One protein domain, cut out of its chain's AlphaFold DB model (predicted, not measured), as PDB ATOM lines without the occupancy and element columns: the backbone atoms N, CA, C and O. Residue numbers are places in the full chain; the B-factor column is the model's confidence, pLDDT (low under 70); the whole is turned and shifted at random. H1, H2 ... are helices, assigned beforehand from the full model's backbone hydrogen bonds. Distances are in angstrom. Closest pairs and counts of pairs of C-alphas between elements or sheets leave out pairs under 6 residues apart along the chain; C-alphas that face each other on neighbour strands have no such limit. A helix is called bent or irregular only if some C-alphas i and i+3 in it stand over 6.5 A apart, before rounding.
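Overview. This is residues 223 to 261 and 268 to 379 of the 409 residues of the protein "Hypothetical protein" of Rhizochromulina marina (UniProt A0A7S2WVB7). Two long helices, H4 and H7, cross as an X, and shorter helices pack round them: H1 beside H7, H5 folded back on H4, and H6 amid H2, H4, H5 and H7. The short H2 and H3 follow H1, with H3 far from the middle at the first residues of H4, and residues 295 to 300 stick out. The printed part has 151 residues with seven named helices, H1 to H7 in order, and no named strand; it is all helix and compact, with a radius of gyration of the C-alphas of 15.7 A and spans of 49 by 35 by 30 A.

Arrangement. Start with H1, residues 223 to 237: it touches H7, residues 349 to 377, at Lys 229 and Ser 367, their closest C-alphas, 5.9 A apart, at a shallow tilt of 20 degrees, opposite ways. H1 and H2, residues 243 to 250, form a hairpin but only just touch, with 3 pairs of C-alphas within 8 A, the closest Glu 231 and Tyr 249 at 6.0 A. H3, residues 252 to 259, touches residues 270 to 271 of H4, residues 270 to 293; the closest C-alphas are Met 257 and Leu 271, 6.9 A apart. Residues 281 to 289 of H4 touch residues 358 to 370 of H7 at a steep tilt of 57 degrees, closest at the C-alphas of Ala 285 and Arg 366, 4.7 A. H4 forms a hairpin with H5, residues 300 to 316, closest at C-alphas 293 and 302, 5.6 A. H6, residues 331 to 341, touches H2 at C-alphas 243 and 337, their closest, 5.5 A apart. H1 and H5 are apart. Every O i to N i+4 pair is within hydrogen-bond range in H2, H3, H4, H6 and H7, against 9 of 11 in H1 and 9 of 13 in H5.

Along the chain. Find C-alpha 223 at (125.685, 139.791, 194.029); from there H1 runs 22.4 A. H4 begins at C-alpha 270, (127.080, 129.264, 191.750), and runs 34.3 A. H5 spans 23.9 A and is irregular, C-alphas 308 and 311 being 7.3 A apart, with a kink of 46 degrees near residue 310. H7, 41.7 A, ends at C-alpha 377, (116.500, 138.766, 197.562).

Size, cuts and confidence. The two C-alphas farthest apart, of Gly 261 and Ala 297, are 51.7 A apart. Residues 262 to 267 are not printed, and C-alphas 261 and 268 are 15.1 A apart. The link H5 to H6 is long, 14 residues. Mean pLDDT of the printed part is 84.5; look under 70 at residues 239 to 241, 249 to 256, 258 to 261, 320 to 327 and 342 to 347.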
ATOM      1  N   ALA A 223     124.386 139.291 194.473       93.25
ATOM      2  CA  ALA A 223     125.685 139.791 194.029       93.25
ATOM      3  C   ALA A 223     125.896 139.562 192.524       93.25
ATOM      4  O   ALA A 223     126.340 140.456 191.809       93.25
ATOM      5  N   ASP A 224     125.532 138.381 192.021       93.38
ATOM      6  CA  ASP A 224     125.740 138.017 190.619       93.38
ATOM      7  C   ASP A 224     124.844 138.816 189.654       93.38
ATOM      8  O   ASP A 224     125.198 139.031 188.493       93.38
ATOM      9  N   LEU A 225     123.700 139.316 190.128       94.94
ATOM     10  CA  LEU A 225     122.805 140.188 189.367       94.94
ATOM     11  C   LEU A 225     123.486 141.489 188.906       94.94
ATOM     12  O   LEU A 225     123.086 142.040 187.879       94.94
ATOM     13  N   ASP A 226     124.543 141.951 189.579       93.75
ATOM     14  CA  ASP A 226     125.308 143.118 189.131       93.75
ATOM     15  C   ASP A 226     126.048 142.855 187.807       93.75
ATOM     16  O   ASP A 226     126.179 143.771 186.990       93.75
ATOM     17  N   PHE A 227     126.472 141.613 187.533       91.62
ATOM     18  CA  PHE A 227     127.048 141.247 186.231       91.62
ATOM     19  C   PHE A 227     126.006 141.335 185.118       91.62
ATOM     20  O   PHE A 227     126.300 141.833 184.031       91.62
ATOM     21  N   LEU A 228     124.771 140.919 185.403       92.31
ATOM     22  CA  LEU A 228     123.678 140.996 184.440       92.31
ATOM     23  C   LEU A 228     123.312 142.454 184.118       92.31
ATOM     24  O   LEU A 228     123.063 142.781 182.960       92.31
ATOM     25  N   LYS A 229     123.369 143.360 185.104       93.62
ATOM     26  CA  LYS A 229     123.202 144.807 184.868       93.62
ATOM     27  C   LYS A 229     124.322 145.396 184.012       93.62
ATOM     28  O   LYS A 229     124.062 146.245 183.162       93.62
ATOM     29  N   GLN A 230     125.566 144.971 184.233       91.38
ATOM     30  CA  GLN A 230     126.702 145.398 183.411       91.38
ATOM     31  C   GLN A 230     126.543 144.918 181.964       91.38
ATOM     32  O   GLN A 230     126.746 145.706 181.041       91.38
ATOM     33  N   GLU A 231     126.113 143.667 181.770       90.12
ATOM     34  CA  GLU A 231     125.762 143.116 180.457       90.12
ATOM     35  C   GLU A 231     124.653 143.948 179.788       90.12
ATOM     36  O   GLU A 231     124.813 144.378 178.647       90.12
ATOM     37  N   ASP A 232     123.564 144.241 180.504       92.25
ATOM     38  CA  ASP A 232     122.453 145.057 179.999       92.25
ATOM     39  C   ASP A 232     122.907 146.466 179.605       92.25
ATOM     40  O   ASP A 232     122.585 146.951 178.520       92.25
ATOM     41  N   SER A 233     123.703 147.123 180.450       91.38
ATOM     42  CA  SER A 233     124.245 148.454 180.171       91.38
ATOM     43  C   SER A 233     125.146 148.455 178.934       91.38
ATOM     44  O   SER A 233     125.038 149.342 178.082       91.38
ATOM     45  N   ALA A 234     125.995 147.441 178.785       87.12
ATOM     46  CA  ALA A 234     126.845 147.293 177.614       87.12
ATOM     47  C   ALA A 234     126.038 147.068 176.328       87.12
ATOM     48  O   ALA A 234     126.295 147.713 175.312       87.12
ATOM     49  N   ILE A 235     125.022 146.207 176.381       85.50
ATOM     50  CA  ILE A 235     124.120 145.964 175.253       85.50
ATOM     51  C   ILE A 235     123.372 147.248 174.858       85.50
ATOM     52  O   ILE A 235     123.194 147.523 173.672       85.50
ATOM     53  N   MET A 236     122.947 148.051 175.836       87.06
ATOM     54  CA  MET A 236     122.205 149.292 175.589       87.06
ATOM     55  C   MET A 236     123.085 150.428 175.052       87.06
ATOM     56  O   MET A 236     122.588 151.264 174.297       87.06
ATOM     57  N   THR A 237     124.365 150.472 175.434       86.38
ATOM     58  CA  THR A 237     125.327 151.499 174.991       86.38
ATOM     59  C   THR A 237     125.965 151.191 173.642       86.38
ATOM     60  O   THR A 237     126.416 152.115 172.968       86.38
ATOM     61  N   ALA A 238     126.000 149.926 173.224       80.44
ATOM     62  CA  ALA A 238     126.506 149.561 171.913       80.44
ATOM     63  C   ALA A 238     125.637 150.182 170.795       80.44
ATOM     64  O   ALA A 238     124.413 150.010 170.761       80.44
ATOM     65  N   ASP A 239     126.284 150.868 169.841       67.19
ATOM     66  CA  ASP A 239     125.650 151.498 168.661       67.19
ATOM     67  C   ASP A 239     124.982 150.485 167.702       67.19
ATOM     68  O   ASP A 239     124.358 150.850 166.708       67.19
ATOM     69  N   GLY A 240     125.046 149.201 168.042       64.19
ATOM     70  CA  GLY A 240     124.231 148.121 167.519       64.19
ATOM     71  C   GLY A 240     124.394 146.901 168.421       64.19
ATOM     72  O   GLY A 240     125.441 146.713 169.041       64.19
ATOM     73  N   LEU A 241     123.376 146.044 168.488       67.88
ATOM     74  CA  LEU A 241     123.553 144.705 169.039       67.88
ATOM     75  C   LEU A 241     124.415 143.918 168.041       67.88
ATOM     76  O   LEU A 241     123.888 143.387 167.067       67.88
ATOM     77  N   SER A 242     125.737 143.896 168.211       74.19
ATOM     78  CA  SER A 242     126.597 143.005 167.425       74.19
ATOM     79  C   SER A 242     126.777 141.676 168.155       74.19
ATOM     80  O   SER A 242     126.851 141.634 169.388       74.19
ATOM     81  N   ALA A 243     126.868 140.581 167.399       72.69
ATOM     82  CA  ALA A 243     127.137 139.258 167.963       72.69
ATOM     83  C   ALA A 243     128.463 139.233 168.751       72.69
ATOM     84  O   ALA A 243     128.536 138.605 169.807       72.69
ATOM     85  N   ASP A 244     129.466 139.984 168.284       76.81
ATOM     86  CA  ASP A 244     130.758 140.138 168.960       76.81
ATOM     87  C   ASP A 244     130.605 140.786 170.338       76.81
ATOM     88  O   ASP A 244     131.185 140.303 171.309       76.81
ATOM     89  N   THR A 245     129.764 141.822 170.449       75.31
ATOM     90  CA  THR A 245     129.475 142.469 171.736       75.31
ATOM     91  C   THR A 245     128.875 141.449 172.698       75.31
ATOM     92  O   THR A 245     129.400 141.262 173.789       75.31
ATOM     93  N   ILE A 246     127.838 140.715 172.282       74.19
ATOM     94  CA  ILE A 246     127.159 139.725 173.137       74.19
ATOM     95  C   ILE A 246     128.121 138.602 173.570       74.19
ATOM     96  O   ILE A 246     128.094 138.172 174.721       74.19
ATOM     97  N   SER A 247     129.007 138.161 172.671       75.19
ATOM     98  CA  SER A 247     130.008 137.124 172.947       75.19
ATOM     99  C   SER A 247     131.057 137.556 173.982       75.19
ATOM    100  O   SER A 247     131.464 136.761 174.824       75.19
ATOM    101  N   CYS A 248     131.487 138.823 173.973       71.06
ATOM    102  CA  CYS A 248     132.479 139.312 174.934       71.06
ATOM    103  C   CYS A 248     131.952 139.353 176.377       71.06
ATOM    104  O   CYS A 248     132.706 139.065 177.305       71.06
ATOM    105  N   TYR A 249     130.673 139.686 176.582       69.12
ATOM    106  CA  TYR A 249     130.104 139.801 177.932       69.12
ATOM    107  C   TYR A 249     129.707 138.456 178.546       69.12
ATOM    108  O   TYR A 249     129.697 138.335 179.768       69.12
ATOM    109  N   SER A 250     129.460 137.422 177.736       67.75
ATOM    110  CA  SER A 250     129.161 136.079 178.253       67.75
ATOM    111  C   SER A 250     130.373 135.394 178.905       67.75
ATOM    112  O   SER A 250     130.190 134.491 179.718       67.75
ATOM    113  N   ALA A 251     131.599 135.848 178.614       66.88
ATOM    114  CA  ALA A 251     132.836 135.307 179.187       66.88
ATOM    115  C   ALA A 251     133.233 135.927 180.545       66.88
ATOM    116  O   ALA A 251     133.957 135.297 181.315       66.88
ATOM    117  N   LEU A 252     132.750 137.135 180.865       64.31
ATOM    118  CA  LEU A 252     133.111 137.864 182.093       64.31
ATOM    119  C   LEU A 252     132.764 137.131 183.407       64.31
ATOM    120  O   LEU A 252     133.590 137.153 184.321       64.31
ATOM    121  N   PRO A 253     131.600 136.463 183.544       66.06
ATOM    122  CA  PRO A 253     131.218 135.830 184.805       66.06
ATOM    123  C   PRO A 253     132.143 134.675 185.194       66.06
ATOM    124  O   PRO A 253     132.401 134.467 186.376       66.06
ATOM    125  N   GLN A 254     132.672 133.934 184.215       67.31
ATOM    126  CA  GLN A 254     133.455 132.732 184.486       67.31
ATOM    127  C   GLN A 254     134.788 133.065 185.166       67.31
ATOM    128  O   GLN A 254     135.155 132.430 186.149       67.31
ATOM    129  N   GLU A 255     135.480 134.107 184.700       64.25
ATOM    130  CA  GLU A 255     136.749 134.521 185.301       64.25
ATOM    131  C   GLU A 255     136.554 135.100 186.704       64.25
ATOM    132  O   GLU A 255     137.338 134.797 187.602       64.25
ATOM    133  N   VAL A 256     135.498 135.891 186.924       63.25
ATOM    134  CA  VAL A 256     135.252 136.555 188.215       63.25
ATOM    135  C   VAL A 256     134.739 135.569 189.268       63.25
ATOM    136  O   VAL A 256     135.222 135.567 190.400       63.25
ATOM    137  N   MET A 257     133.831 134.662 188.896       70.62
ATOM    138  CA  MET A 257     133.297 133.658 189.825       70.62
ATOM    139  C   MET A 257     134.340 132.612 190.245       70.62
ATOM    140  O   MET A 257     134.240 132.076 191.351       70.62
ATOM    141  N   ASP A 258     135.354 132.360 189.410       65.50
ATOM    142  CA  ASP A 258     136.475 131.469 189.734       65.50
ATOM    143  C   ASP A 258     137.584 132.161 190.561       65.50
ATOM    144  O   ASP A 258     138.374 131.474 191.221       65.50
ATOM    145  N   THR A 259     137.672 133.500 190.545       56.00
ATOM    146  CA  THR A 259     138.802 134.256 191.132       56.00
ATOM    147  C   THR A 259     138.515 134.971 192.454       56.00
ATOM    148  O   THR A 259     139.464 135.287 193.177       56.00
ATOM    149  N   GLU A 260     137.260 135.185 192.849       52.78
ATOM    150  CA  GLU A 260     136.957 135.828 194.134       52.78
ATOM    151  C   GLU A 260     137.093 134.838 195.315       52.78
ATOM    152  O   GLU A 260     136.401 133.830 195.392       52.78
ATOM    153  N   GLY A 261     137.950 135.022 196.326       46.44
ATOM    154  CA  GLY A 261     138.670 136.219 196.783       46.44
ATOM    155  C   GLY A 261     137.995 136.874 197.999       46.44
ATOM    156  O   GLY A 261     138.666 137.487 198.825       46.44
ATOM    157  N   PRO A 268     128.985 125.270 195.366       90.38
ATOM    158  CA  PRO A 268     129.537 124.483 194.257       90.38
ATOM    159  C   PRO A 268     128.787 124.668 192.929       90.38
ATOM    160  O   PRO A 268     129.313 124.297 191.884       90.38
ATOM    161  N   PHE A 269     127.576 125.231 192.958       90.44
ATOM    162  CA  PHE A 269     126.717 125.410 191.789       90.44
ATOM    163  C   PHE A 269     126.494 126.882 191.429       90.44
ATOM    164  O   PHE A 269     125.569 127.164 190.669       90.44
ATOM    165  N   ARG A 270     127.296 127.821 191.953       91.56
ATOM    166  CA  ARG A 270     127.080 129.264 191.750       91.56
ATOM    167  C   ARG A 270     127.005 129.648 190.271       91.56
ATOM    168  O   ARG A 270     125.988 130.183 189.850       91.56
ATOM    169  N   LEU A 271     127.994 129.255 189.462       88.56
ATOM    170  CA  LEU A 271     128.010 129.551 188.021       88.56
ATOM    171  C   LEU A 271     126.782 128.976 187.291       88.56
ATOM    172  O   LEU A 271     126.080 129.684 186.580       88.56
ATOM    173  N   ALA A 272     126.469 127.700 187.536       89.12
ATOM    174  CA  ALA A 272     125.290 127.059 186.954       89.12
ATOM    175  C   ALA A 272     123.972 127.709 187.422       89.12
ATOM    176  O   ALA A 272     122.980 127.705 186.696       89.12
ATOM    177  N   THR A 273     123.944 128.254 188.639       92.88
ATOM    178  CA  THR A 273     122.796 128.986 189.181       92.88
ATOM    179  C   THR A 273     122.654 130.339 188.495       92.88
ATOM    180  O   THR A 273     121.549 130.680 188.080       92.88
ATOM    181  N   TYR A 274     123.757 131.066 188.304       92.44
ATOM    182  CA  TYR A 274     123.780 132.330 187.577       92.44
ATOM    183  C   TYR A 274     123.269 132.183 186.140       92.44
ATOM    184  O   TYR A 274     122.382 132.936 185.738       92.44
ATOM    185  N   ASP A 275     123.739 131.175 185.399       90.38
ATOM    186  CA  ASP A 275     123.286 130.912 184.024       90.38
ATOM    187  C   ASP A 275     121.756 130.778 183.944       90.38
ATOM    188  O   ASP A 275     121.101 131.346 183.064       90.38
ATOM    189  N   LEU A 276     121.165 130.070 184.907       92.44
ATOM    190  CA  LEU A 276     119.721 129.868 184.974       92.44
ATOM    191  C   LEU A 276     118.962 131.114 185.414       92.44
ATOM    192  O   LEU A 276     117.871 131.357 184.902       92.44
ATOM    193  N   VAL A 277     119.518 131.918 186.321       94.44
ATOM    194  CA  VAL A 277     118.931 133.215 186.688       94.44
ATOM    195  C   VAL A 277     118.933 134.147 185.483       94.44
ATOM    196  O   VAL A 277     117.906 134.751 185.186       94.44
ATOM    197  N   ARG A 278     120.039 134.213 184.738       93.00
ATOM    198  CA  ARG A 278     120.153 134.980 183.491       93.00
ATOM    199  C   ARG A 278     119.116 134.532 182.457       93.00
ATOM    200  O   ARG A 278     118.475 135.364 181.809       93.00
ATOM    201  N   GLN A 279     118.910 133.222 182.330       93.19
ATOM    202  CA  GLN A 279     117.881 132.624 181.478       93.19
ATOM    203  C   GLN A 279     116.459 133.000 181.917       93.19
ATOM    204  O   GLN A 279     115.658 133.465 181.105       93.19
ATOM    205  N   MET A 280     116.163 132.859 183.209       94.56
ATOM    206  CA  MET A 280     114.870 133.198 183.803       94.56
ATOM    207  C   MET A 280     114.564 134.694 183.662       94.56
ATOM    208  O   MET A 280     113.485 135.050 183.199       94.56
ATOM    209  N   ALA A 281     115.525 135.567 183.973       95.69
ATOM    210  CA  ALA A 281     115.387 137.017 183.852       95.69
ATOM    211  C   ALA A 281     115.064 137.434 182.414       95.69
ATOM    212  O   ALA A 281     114.200 138.274 182.186       95.69
ATOM    213  N   THR A 282     115.714 136.808 181.429       95.62
ATOM    214  CA  THR A 282     115.473 137.093 180.008       95.62
ATOM    215  C   THR A 282     114.074 136.652 179.568       95.62
ATOM    216  O   THR A 282     113.381 137.400 178.877       95.62
ATOM    217  N   ARG A 283     113.623 135.469 180.004       95.06
ATOM    218  CA  ARG A 283     112.266 134.959 179.743       95.06
ATOM    219  C   ARG A 283     111.190 135.865 180.347       95.06
ATOM    220  O   ARG A 283     110.249 136.242 179.652       95.06
ATOM    221  N   GLU A 284     111.333 136.246 181.612       95.44
ATOM    222  CA  GLU A 284     110.372 137.127 182.288       95.44
ATOM    223  C   GLU A 284     110.375 138.541 181.685       95.44
ATOM    224  O   GLU A 284     109.315 139.118 181.435       95.44
ATOM    225  N   ALA A 285     111.549 139.076 181.339       96.31
ATOM    226  CA  ALA A 285     111.671 140.359 180.653       96.31
ATOM    227  C   ALA A 285     110.964 140.377 179.291       96.31
ATOM    228  O   ALA A 285     110.309 141.360 178.942       96.31
ATOM    229  N   LEU A 286     111.047 139.278 178.537       96.19
ATOM    230  CA  LEU A 286     110.314 139.105 177.287       96.19
ATOM    231  C   LEU A 286     108.795 139.138 177.517       96.19
ATOM    232  O   LEU A 286     108.083 139.819 176.775       96.19
ATOM    233  N   PHE A 287     108.281 138.458 178.547       95.69
ATOM    234  CA  PHE A 287     106.851 138.514 178.870       95.69
ATOM    235  C   PHE A 287     106.401 139.919 179.275       95.69
ATOM    236  O   PHE A 287     105.341 140.371 178.830       95.69
ATOM    237  N   LEU A 288     107.215 140.643 180.046       95.50
ATOM    238  CA  LEU A 288     106.954 142.041 180.392       95.50
ATOM    239  C   LEU A 288     106.930 142.940 179.150       95.50
ATOM    240  O   LEU A 288     106.009 143.747 178.999       95.50
ATOM    241  N   ALA A 289     107.883 142.773 178.229       95.56
ATOM    242  CA  ALA A 289     107.919 143.511 176.970       95.56
ATOM    243  C   ALA A 289     106.670 143.230 176.111       95.56
ATOM    244  O   ALA A 289     105.994 144.161 175.668       95.56
ATOM    245  N   LEU A 290     106.277 141.960 175.954       95.69
ATOM    246  CA  LEU A 290     105.047 141.575 175.247       95.69
ATOM    247  C   LEU A 290     103.787 142.167 175.902       95.69
ATOM    248  O   LEU A 290     102.882 142.642 175.207       95.69
ATOM    249  N   ALA A 291     103.724 142.183 177.237       95.69
ATOM    250  CA  ALA A 291     102.617 142.772 177.983       95.69
ATOM    251  C   ALA A 291     102.537 144.300 177.810       95.69
ATOM    252  O   ALA A 291     101.435 144.846 177.710       95.69
ATOM    253  N   LYS A 292     103.681 144.992 177.730       94.81
ATOM    254  CA  LYS A 292     103.742 146.428 177.413       94.81
ATOM    255  C   LYS A 292     103.252 146.704 175.991       94.81
ATOM    256  O   LYS A 292     102.396 147.568 175.810       94.81
ATOM    257  N   LEU A 293     103.705 145.925 175.006       93.94
ATOM    258  CA  LEU A 293     103.293 146.073 173.604       93.94
ATOM    259  C   LEU A 293     101.800 145.812 173.393       93.94
ATOM    260  O   LEU A 293     101.184 146.433 172.536       93.94
ATOM    261  N   ARG A 294     101.168 144.970 174.222       93.94
ATOM    262  CA  ARG A 294      99.708 144.761 174.192       93.94
ATOM    263  C   ARG A 294      98.900 146.044 174.443       93.94
ATOM    264  O   ARG A 294      97.726 146.086 174.089       93.94
ATOM    265  N   LYS A 295      99.498 147.067 175.066       92.56
ATOM    266  CA  LYS A 295      98.858 148.371 175.310       92.56
ATOM    267  C   LYS A 295      98.951 149.316 174.105       92.56
ATOM    268  O   LYS A 295      98.281 150.346 174.104       92.56
ATOM    269  N   VAL A 296      99.772 148.991 173.105       91.62
ATOM    270  CA  VAL A 296      99.943 149.777 171.876       91.62
ATOM    271  C   VAL A 296      98.858 149.381 170.868       91.62
ATOM    272  O   VAL A 296      98.477 148.215 170.786       91.62
ATOM    273  N   ALA A 297      98.323 150.356 170.125       80.75
ATOM    274  CA  ALA A 297      97.226 150.128 169.178       80.75
ATOM    275  C   ALA A 297      97.646 149.295 167.954       80.75
ATOM    276  O   ALA A 297      96.839 148.533 167.427       80.75
ATOM    277  N   ASP A 298      98.898 149.439 167.516       86.38
ATOM    278  CA  ASP A 298      99.482 148.613 166.465       86.38
ATOM    279  C   ASP A 298     100.043 147.315 167.066       86.38
ATOM    280  O   ASP A 298     101.004 147.327 167.837       86.38
ATOM    281  N   GLY A 299      99.402 146.192 166.737       90.50
ATOM    282  CA  GLY A 299      99.780 144.861 167.212       90.50
ATOM    283  C   GLY A 299     100.971 144.246 166.472       90.50
ATOM    284  O   GLY A 299     101.506 143.248 166.947       90.50
ATOM    285  N   SER A 300     101.420 144.838 165.360       92.12
ATOM    286  CA  SER A 300     102.442 144.260 164.475       92.12
ATOM    287  C   SER A 300     103.744 143.902 165.204       92.12
ATOM    288  O   SER A 300     104.266 142.795 165.069       92.12
ATOM    289  N   ALA A 301     104.235 144.809 166.049       91.38
ATOM    290  CA  ALA A 301     105.460 144.630 166.818       91.38
ATOM    291  C   ALA A 301     105.333 143.523 167.880       91.38
ATOM    292  O   ALA A 301     106.273 142.760 168.118       91.38
ATOM    293  N   ARG A 302     104.152 143.410 168.503       94.75
ATOM    294  CA  ARG A 302     103.844 142.348 169.467       94.75
ATOM    295  C   ARG A 302     103.790 140.993 168.774       94.75
ATOM    296  O   ARG A 302     104.362 140.038 169.292       94.75
ATOM    297  N   ASP A 303     103.087 140.914 167.650       94.69
ATOM    298  CA  ASP A 303     102.894 139.670 166.906       94.69
ATOM    299  C   ASP A 303     104.241 139.159 166.388       94.69
ATOM    300  O   ASP A 303     104.588 138.005 166.625       94.69
ATOM    301  N   TRP A 304     105.073 140.051 165.838       93.81
ATOM    302  CA  TRP A 304     106.437 139.709 165.441       93.81
ATOM    303  C   TRP A 304     107.280 139.188 166.611       93.81
ATOM    304  O   TRP A 304     107.882 138.124 166.494       93.81
ATOM    305  N   LEU A 305     107.314 139.891 167.753       94.44
ATOM    306  CA  LEU A 305     108.117 139.463 168.909       94.44
ATOM    307  C   LEU A 305     107.606 138.136 169.495       94.44
ATOM    308  O   LEU A 305     108.396 137.294 169.928       94.44
ATOM    309  N   SER A 306     106.289 137.932 169.493       95.62
ATOM    310  CA  SER A 306     105.647 136.685 169.912       95.62
ATOM    311  C   SER A 306     106.054 135.520 169.005       95.62
ATOM    312  O   SER A 306     106.468 134.472 169.500       95.62
ATOM    313  N   ASP A 307     105.987 135.704 167.687       94.56
ATOM    314  CA  ASP A 307     106.349 134.670 166.716       94.56
ATOM    315  C   ASP A 307     107.854 134.376 166.734       94.56
ATOM    316  O   ASP A 307     108.260 133.212 166.742       94.56
ATOM    317  N   PHE A 308     108.680 135.421 166.824       93.38
ATOM    318  CA  PHE A 308     110.134 135.316 166.933       93.38
ATOM    319  C   PHE A 308     110.569 134.543 168.185       93.38
ATOM    320  O   PHE A 308     111.476 133.713 168.127       93.38
ATOM    321  N   SER A 309     109.933 134.806 169.328       94.88
ATOM    322  CA  SER A 309     110.350 134.237 170.613       94.88
ATOM    323  C   SER A 309     109.877 132.805 170.856       94.88
ATOM    324  O   SER A 309     110.471 132.097 171.670       94.88
ATOM    325  N   LYS A 310     108.856 132.342 170.131       94.44
ATOM    326  CA  LYS A 310     108.268 131.004 170.279       94.44
ATOM    327  C   LYS A 310     109.284 129.842 170.345       94.44
ATOM    328  O   LYS A 310     109.195 129.076 171.304       94.44
ATOM    329  N   PRO A 311     110.267 129.696 169.428       92.69
ATOM    330  CA  PRO A 311     111.264 128.619 169.516       92.69
ATOM    331  C   PRO A 311     112.181 128.725 170.749       92.69
ATOM    332  O   PRO A 311     112.697 127.718 171.237       92.69
ATOM    333  N   PHE A 312     112.385 129.933 171.277       92.31
ATOM    334  CA  PHE A 312     113.220 130.154 172.455       92.31
ATOM    335  C   PHE A 312     112.473 129.868 173.752       92.31
ATOM    336  O   PHE A 312     113.081 129.328 174.666       92.31
ATOM    337  N   LEU A 313     111.170 130.156 173.828       90.88
ATOM    338  CA  LEU A 313     110.354 129.892 175.019       90.88
ATOM    339  C   LEU A 313     110.373 128.411 175.421       90.88
ATOM    340  O   LEU A 313     110.595 128.098 176.586       90.88
ATOM    341  N   GLU A 314     110.247 127.499 174.455       86.94
ATOM    342  CA  GLU A 314     110.354 126.055 174.717       86.94
ATOM    343  C   GLU A 314     111.753 125.665 175.222       86.94
ATOM    344  O   GLU A 314     111.912 124.803 176.086       86.94
ATOM    345  N   THR A 315     112.781 126.339 174.708       87.69
ATOM    346  CA  THR A 315     114.177 126.095 175.076       87.69
ATOM    347  C   THR A 315     114.510 126.690 176.449       87.69
ATOM    348  O   THR A 315     115.281 126.093 177.201       87.69
ATOM    349  N   PHE A 316     113.895 127.816 176.821       86.88
ATOM    350  CA  PHE A 316     114.049 128.437 178.133       86.88
ATOM    351  C   PHE A 316     113.521 127.550 179.265       86.88
ATOM    352  O   PHE A 316     114.061 127.591 180.369       86.88
ATOM    353  N   ASP A 317     112.525 126.716 178.990       82.00
ATOM    354  CA  ASP A 317     111.975 125.786 179.979       82.00
ATOM    355  C   ASP A 317     112.675 124.407 179.934       82.00
ATOM    356  O   ASP A 317     112.498 123.565 180.822       82.00
ATOM    357  N   SER A 318     113.515 124.166 178.920       78.69
ATOM    358  CA  SER A 318     114.197 122.888 178.728       78.69
ATOM    359  C   SER A 318     115.307 122.637 179.757       78.69
ATOM    360  O   SER A 318     115.943 123.548 180.291       78.69
ATOM    361  N   HIS A 319     115.524 121.362 180.070       72.50
ATOM    362  CA  HIS A 319     116.478 120.922 181.085       72.50
ATOM    363  C   HIS A 319     117.806 120.480 180.448       72.50
ATOM    364  O   HIS A 319     117.813 119.923 179.353       72.50
ATOM    365  N   ASN A 320     118.914 120.622 181.182       63.22
ATOM    366  CA  ASN A 320     120.253 120.108 180.857       63.22
ATOM    367  C   ASN A 320     120.947 120.745 179.641       63.22
ATOM    368  O   ASN A 320     121.757 120.093 178.984       63.22
ATOM    369  N   LEU A 321     120.683 122.022 179.354       64.56
ATOM    370  CA  LEU A 321     121.440 122.766 178.335       64.56
ATOM    371  C   LEU A 321     122.768 123.339 178.841       64.56
ATOM    372  O   LEU A 321     123.490 123.979 178.078       64.56
ATOM    373  N   TRP A 322     123.113 123.086 180.102       65.12
ATOM    374  CA  TRP A 322     124.409 123.474 180.633       65.12
ATOM    375  C   TRP A 322     125.511 122.621 180.028       65.12
ATOM    376  O   TRP A 322     125.555 121.404 180.225       65.12
ATOM    377  N   SER A 323     126.413 123.278 179.305       61.75
ATOM    378  CA  SER A 323     127.670 122.678 178.894       61.75
ATOM    379  C   SER A 323     128.776 123.211 179.806       61.75
ATOM    380  O   SER A 323     129.224 124.336 179.601       61.75
ATOM    381  N   PRO A 324     129.274 122.419 180.777       55.25
ATOM    382  CA  PRO A 324     130.448 122.798 181.568       55.25
ATOM    383  C   PRO A 324     131.706 122.987 180.713       55.25
ATOM    384  O   PRO A 324     132.725 123.471 181.199       55.25
ATOM    385  N   ILE A 325     131.681 122.518 179.461       50.94
ATOM    386  CA  ILE A 325     132.856 122.389 178.613       50.94
ATOM    387  C   ILE A 325     132.563 123.045 177.265       50.94
ATOM    388  O   ILE A 325     132.019 122.426 176.353       50.94
ATOM    389  N   GLY A 326     133.004 124.295 177.148       54.78
ATOM    390  CA  GLY A 326     133.390 124.894 175.877       54.78
ATOM    391  C   GLY A 326     132.312 125.715 175.198       54.78
ATOM    392  O   GLY A 326     131.467 125.142 174.527       54.78
ATOM    393  N   GLY A 327     132.437 127.043 175.309       65.62
ATOM    394  CA  GLY A 327     132.159 128.056 174.275       65.62
ATOM    395  C   GLY A 327     130.807 128.047 173.558       65.62
ATOM    396  O   GLY A 327     130.608 128.852 172.654       65.62
ATOM    397  N   THR A 328     129.890 127.143 173.893       77.12
ATOM    398  CA  THR A 328     128.578 127.073 173.275       77.12
ATOM    399  C   THR A 328     127.740 128.195 173.861       77.12
ATOM    400  O   THR A 328     127.547 128.202 175.077       77.12
ATOM    401  N   PRO A 329     127.207 129.098 173.024       81.25
ATOM    402  CA  PRO A 329     126.329 130.156 173.495       81.25
ATOM    403  C   PRO A 329     125.159 129.562 174.286       81.25
ATOM    404  O   PRO A 329     124.540 128.579 173.846       81.25
ATOM    405  N   THR A 330     124.862 130.151 175.444       85.94
ATOM    406  CA  THR A 330     123.694 129.788 176.256       85.94
ATOM    407  C   THR A 330     122.400 130.054 175.480       85.94
ATOM    408  O   THR A 330     122.401 130.696 174.427       85.94
ATOM    409  N   VAL A 331     121.256 129.572 175.975       88.69
ATOM    410  CA  VAL A 331     119.951 129.890 175.360       88.69
ATOM    411  C   VAL A 331     119.726 131.399 175.323       88.69
ATOM    412  O   VAL A 331     119.272 131.926 174.310       88.69
ATOM    413  N   THR A 332     120.111 132.092 176.397       88.50
ATOM    414  CA  THR A 332     120.072 133.551 176.484       88.50
ATOM    415  C   THR A 332     120.951 134.196 175.423       88.50
ATOM    416  O   THR A 332     120.474 135.070 174.706       88.50
ATOM    417  N   ASP A 333     122.194 133.732 175.262       87.62
ATOM    418  CA  ASP A 333     123.092 134.263 174.233       87.62
ATOM    419  C   ASP A 333     122.510 134.054 172.841       87.62
ATOM    420  O   ASP A 333     122.462 134.989 172.055       87.62
ATOM    421  N   LYS A 334     121.999 132.854 172.541       89.88
ATOM    422  CA  LYS A 334     121.366 132.560 171.247       89.88
ATOM    423  C   LYS A 334     120.149 133.436 170.998       89.88
ATOM    424  O   LYS A 334     119.963 133.876 169.872       89.88
ATOM    425  N   PHE A 335     119.329 133.679 172.019       91.50
ATOM    426  CA  PHE A 335     118.170 134.559 171.911       91.50
ATOM    427  C   PHE A 335     118.600 135.997 171.619       91.50
ATOM    428  O   PHE A 335     118.142 136.578 170.640       91.50
ATOM    429  N   LEU A 336     119.520 136.547 172.415       87.56
ATOM    430  CA  LEU A 336     120.019 137.909 172.233       87.56
ATOM    431  C   LEU A 336     120.754 138.063 170.898       87.56
ATOM    432  O   LEU A 336     120.530 139.045 170.201       87.56
ATOM    433  N   MET A 337     121.574 137.084 170.506       86.00
ATOM    434  CA  MET A 337     122.262 137.058 169.214       86.00
ATOM    435  C   MET A 337     121.275 136.937 168.061       86.00
ATOM    436  O   MET A 337     121.412 137.659 167.091       86.00
ATOM    437  N   ALA A 338     120.255 136.084 168.138       88.44
ATOM    438  CA  ALA A 338     119.248 136.001 167.083       88.44
ATOM    439  C   ALA A 338     118.473 137.317 166.960       88.44
ATOM    440  O   ALA A 338     118.245 137.802 165.856       88.44
ATOM    441  N   LEU A 339     118.129 137.927 168.095       83.25
ATOM    442  CA  LEU A 339     117.442 139.211 168.150       83.25
ATOM    443  C   LEU A 339     118.312 140.317 167.530       83.25
ATOM    444  O   LEU A 339     117.817 141.134 166.760       83.25
ATOM    445  N   ALA A 340     119.620 140.254 167.775       77.62
ATOM    446  CA  ALA A 340     120.655 141.099 167.195       77.62
ATOM    447  C   ALA A 340     120.937 140.829 165.706       77.62
ATOM    448  O   ALA A 340     121.219 141.756 164.960       77.62
ATOM    449  N   SER A 341     120.871 139.578 165.252       76.88
ATOM    450  CA  SER A 341     121.210 139.154 163.885       76.88
ATOM    451  C   SER A 341     120.030 139.229 162.925       76.88
ATOM    452  O   SER A 341     120.242 139.310 161.718       76.88
ATOM    453  N   THR A 342     118.789 139.331 163.424       65.88
ATOM    454  CA  THR A 342     117.625 139.693 162.587       65.88
ATOM    455  C   THR A 342     117.779 141.047 161.887       65.88
ATOM    456  O   THR A 342     116.913 141.429 161.107       65.88
ATOM    457  N   ASN A 343     118.873 141.754 162.160       59.00
ATOM    458  CA  ASN A 343     119.289 143.016 161.589       59.00
ATOM    459  C   ASN A 343     119.854 142.935 160.164       59.00
ATOM    460  O   ASN A 343     119.786 143.947 159.470       59.00
ATOM    461  N   GLU A 344     120.401 141.795 159.727       63.34
ATOM    462  CA  GLU A 344     121.144 141.709 158.453       63.34
ATOM    463  C   GLU A 344     120.276 141.310 157.247       63.34
ATOM    464  O   GLU A 344     120.591 141.669 156.116       63.34
ATOM    465  N   GLU A 345     119.155 140.617 157.472       64.56
ATOM    466  CA  GLU A 345     118.307 140.064 156.398       64.56
ATOM    467  C   GLU A 345     117.056 140.911 156.081       64.56
ATOM    468  O   GLU A 345     116.182 140.486 155.324       64.56
ATOM    469  N   VAL A 346     116.923 142.106 156.665       64.38
ATOM    470  CA  VAL A 346     115.696 142.917 156.566       64.38
ATOM    471  C   VAL A 346     115.725 143.866 155.379       64.38
ATOM    472  O   VAL A 346     116.664 144.633 155.188       64.38
ATOM    473  N   SER A 347     114.632 143.856 154.618       65.12
ATOM    474  CA  SER A 347     114.478 144.599 153.367       65.12
ATOM    475  C   SER A 347     114.394 146.126 153.530       65.12
ATOM    476  O   SER A 347     114.558 146.832 152.534       65.12
ATOM    477  N   SER A 348     114.130 146.662 154.736       86.88
ATOM    478  CA  SER A 348     114.027 148.112 154.975       86.88
ATOM    479  C   SER A 348     114.708 148.593 156.280       86.88
ATOM    480  O   SER A 348     114.615 147.929 157.316       86.88
ATOM    481  N   PRO A 349     115.354 149.781 156.279       85.12
ATOM    482  CA  PRO A 349     115.928 150.389 157.487       85.12
ATOM    483  C   PRO A 349     114.907 150.674 158.602       85.12
ATOM    484  O   PRO A 349     115.264 150.679 159.778       85.12
ATOM    485  N   GLU A 350     113.642 150.911 158.244       85.81
ATOM    486  CA  GLU A 350     112.563 151.183 159.203       85.81
ATOM    487  C   GLU A 350     112.199 149.931 160.011       85.81
ATOM    488  O   GLU A 350     112.139 149.983 161.241       85.81
ATOM    489  N   GLU A 351     112.029 148.787 159.341       82.88
ATOM    490  CA  GLU A 351     111.781 147.504 160.009       82.88
ATOM    491  C   GLU A 351     112.961 147.097 160.895       82.88
ATOM    492  O   GLU A 351     112.763 146.597 162.004       82.88
ATOM    493  N   HIS A 352     114.188 147.352 160.436       82.50
ATOM    494  CA  HIS A 352     115.392 147.144 161.234       82.50
ATOM    495  C   HIS A 352     115.367 147.996 162.518       82.50
ATOM    496  O   HIS A 352     115.517 147.462 163.619       82.50
ATOM    497  N   GLY A 353     115.096 149.302 162.407       84.00
ATOM    498  CA  GLY A 353     114.994 150.195 163.565       84.00
ATOM    499  C   GLY A 353     113.920 149.756 164.568       84.00
ATOM    500  O   GLY A 353     114.149 149.795 165.780       84.00
ATOM    501  N   ALA A 354     112.776 149.264 164.078       86.31
ATOM    502  CA  ALA A 354     111.712 148.730 164.923       86.31
ATOM    503  C   ALA A 354     112.161 147.484 165.712       86.31
ATOM    504  O   ALA A 354     111.923 147.404 166.919       86.31
ATOM    505  N   ARG A 355     112.865 146.538 165.075       86.81
ATOM    506  CA  ARG A 355     113.372 145.320 165.738       86.81
ATOM    507  C   ARG A 355     114.435 145.625 166.787       86.81
ATOM    508  O   ARG A 355     114.366 145.093 167.894       86.81
ATOM    509  N   VAL A 356     115.360 146.538 166.490       84.62
ATOM    510  CA  VAL A 356     116.352 147.012 167.470       84.62
ATOM    511  C   VAL A 356     115.663 147.667 168.668       84.62
ATOM    512  O   VAL A 356     116.050 147.429 169.812       84.62
ATOM    513  N   SER A 357     114.607 148.452 168.437       88.31
ATOM    514  CA  SER A 357     113.820 149.041 169.523       88.31
ATOM    515  C   SER A 357     113.153 147.977 170.401       88.31
ATOM    516  O   SER A 357     113.132 148.129 171.620       88.31
ATOM    517  N   LEU A 358     112.641 146.890 169.814       90.75
ATOM    518  CA  LEU A 358     112.061 145.771 170.566       90.75
ATOM    519  C   LEU A 358     113.108 145.031 171.395       90.75
ATOM    520  O   LEU A 358     112.856 144.697 172.551       90.75
ATOM    521  N   ALA A 359     114.297 144.819 170.835       89.12
ATOM    522  CA  ALA A 359     115.409 144.212 171.551       89.12
ATOM    523  C   ALA A 359     115.810 145.027 172.783       89.12
ATOM    524  O   ALA A 359     115.925 144.490 173.885       89.12
ATOM    525  N   ARG A 360     115.940 146.346 172.606       90.31
ATOM    526  CA  ARG A 360     116.214 147.284 173.699       90.31
ATOM    527  C   ARG A 360     115.103 147.295 174.743       90.31
ATOM    528  O   ARG A 360     115.407 147.390 175.924       90.31
ATOM    529  N   GLU A 361     113.839 147.143 174.348       93.88
ATOM    530  CA  GLU A 361     112.722 147.050 175.297       93.88
ATOM    531  C   GLU A 361     112.793 145.782 176.164       93.88
ATOM    532  O   GLU A 361     112.507 145.835 177.364       93.88
ATOM    533  N   VAL A 362     113.207 144.644 175.591       95.06
ATOM    534  CA  VAL A 362     113.431 143.404 176.356       95.06
ATOM    535  C   VAL A 362     114.585 143.589 177.343       95.06
ATOM    536  O   VAL A 362     114.419 143.297 178.524       95.06
ATOM    537  N   VAL A 363     115.719 144.136 176.900       93.88
ATOM    538  CA  VAL A 363     116.890 144.391 177.763       93.88
ATOM    539  C   VAL A 363     116.566 145.408 178.866       93.88
ATOM    540  O   VAL A 363     116.879 145.181 180.030       93.88
ATOM    541  N   ALA A 364     115.846 146.487 178.552       94.69
ATOM    542  CA  ALA A 364     115.394 147.462 179.546       94.69
ATOM    543  C   ALA A 364     114.438 146.840 180.580       94.69
ATOM    544  O   ALA A 364     114.518 147.132 181.778       94.69
ATOM    545  N   SER A 365     113.542 145.956 180.129       96.50
ATOM    546  CA  SER A 365     112.651 145.206 181.020       96.50
ATOM    547  C   SER A 365     113.434 144.238 181.912       96.50
ATOM    548  O   SER A 365     113.092 144.113 183.085       96.50
ATOM    549  N   ARG A 366     114.510 143.624 181.397       96.25
ATOM    550  CA  ARG A 366     115.423 142.766 182.167       96.25
ATOM    551  C   ARG A 366     116.130 143.553 183.264       96.25
ATOM    552  O   ARG A 366     116.024 143.159 184.417       96.25
ATOM    553  N   SER A 367     116.719 144.704 182.947       96.06
ATOM    554  CA  SER A 367     117.372 145.554 183.952       96.06
ATOM    555  C   SER A 367     116.410 145.972 185.070       96.06
ATOM    556  O   SER A 367     116.758 145.882 186.242       96.06
ATOM    557  N   THR A 368     115.178 146.368 184.721       96.44
ATOM    558  CA  THR A 368     114.157 146.756 185.716       96.44
ATOM    559  C   THR A 368     113.788 145.584 186.629       96.44
ATOM    560  O   THR A 368     113.679 145.740 187.843       96.44
ATOM    561  N   LEU A 369     113.606 144.399 186.042       96.94
ATOM    562  CA  LEU A 369     113.294 143.175 186.776       96.94
ATOM    563  C   LEU A 369     114.438 142.776 187.715       96.94
ATOM    564  O   LEU A 369     114.197 142.372 188.846       96.94
ATOM    565  N   VAL A 370     115.682 142.913 187.260       96.62
ATOM    566  CA  VAL A 370     116.878 142.601 188.045       96.62
ATOM    567  C   VAL A 370     117.009 143.523 189.262       96.62
ATOM    568  O   VAL A 370     117.338 143.041 190.343       96.62
ATOM    569  N   ASP A 371     116.703 144.818 189.128       97.19
ATOM    570  CA  ASP A 371     116.665 145.753 190.264       97.19
ATOM    571  C   ASP A 371     115.614 145.347 191.312       97.19
ATOM    572  O   ASP A 371     115.882 145.358 192.520       97.19
ATOM    573  N   GLN A 372     114.428 144.944 190.847       97.00
ATOM    574  CA  GLN A 372     113.366 144.432 191.709       97.00
ATOM    575  C   GLN A 372     113.815 143.155 192.432       97.00
ATOM    576  O   GLN A 372     113.757 143.089 193.659       97.00
ATOM    577  N   TRP A 373     114.328 142.167 191.695       97.56
ATOM    578  CA  TRP A 373     114.791 140.901 192.262       97.56
ATOM    579  C   TRP A 373     115.912 141.091 193.272       97.56
ATOM    580  O   TRP A 373     115.890 140.467 194.326       97.56
ATOM    581  N   GLN A 374     116.875 141.970 192.999       97.12
ATOM    582  CA  GLN A 374     117.954 142.246 193.944       97.12
ATOM    583  C   GLN A 374     117.420 142.809 195.270       97.12
ATOM    584  O   GLN A 374     117.955 142.472 196.323       97.12
ATOM    585  N   SER A 375     116.354 143.614 195.225       96.81
ATOM    586  CA  SER A 375     115.680 144.135 196.421       96.81
ATOM    587  C   SER A 375     114.908 143.035 197.162       96.81
ATOM    588  O   SER A 375     115.036 142.912 198.377       96.81
ATOM    589  N   GLU A 376     114.165 142.188 196.442       96.62
ATOM    590  CA  GLU A 376     113.430 141.049 197.019       96.62
ATOM    591  C   GLU A 376     114.369 140.020 197.674       96.62
ATOM    592  O   GLU A 376     114.092 139.516 198.760       96.62
ATOM    593  N   LEU A 377     115.523 139.738 197.058       97.12
ATOM    594  CA  LEU A 377     116.500 138.766 197.562       97.12
ATOM    595  C   LEU A 377     117.108 139.158 198.917       97.12
ATOM    596  O   LEU A 377     117.552 138.279 199.654       97.12
ATOM    597  N   GLN A 378     117.105 140.447 199.267       96.56
ATOM    598  CA  GLN A 378     117.557 140.920 200.580       96.56
ATOM    599  C   GLN A 378     116.589 140.535 201.707       96.56
ATOM    600  O   GLN A 378     117.011 140.435 202.855       96.56
ATOM    601  N   LEU A 379     115.317 140.271 201.388       96.69
ATOM    602  CA  LEU A 379     114.271 139.928 202.360       96.69
ATOM    603  C   LEU A 379     114.255 138.437 202.726       96.69
ATOM    604  O   LEU A 379     113.589 138.037 203.679       96.69
TER     605      LEU A 379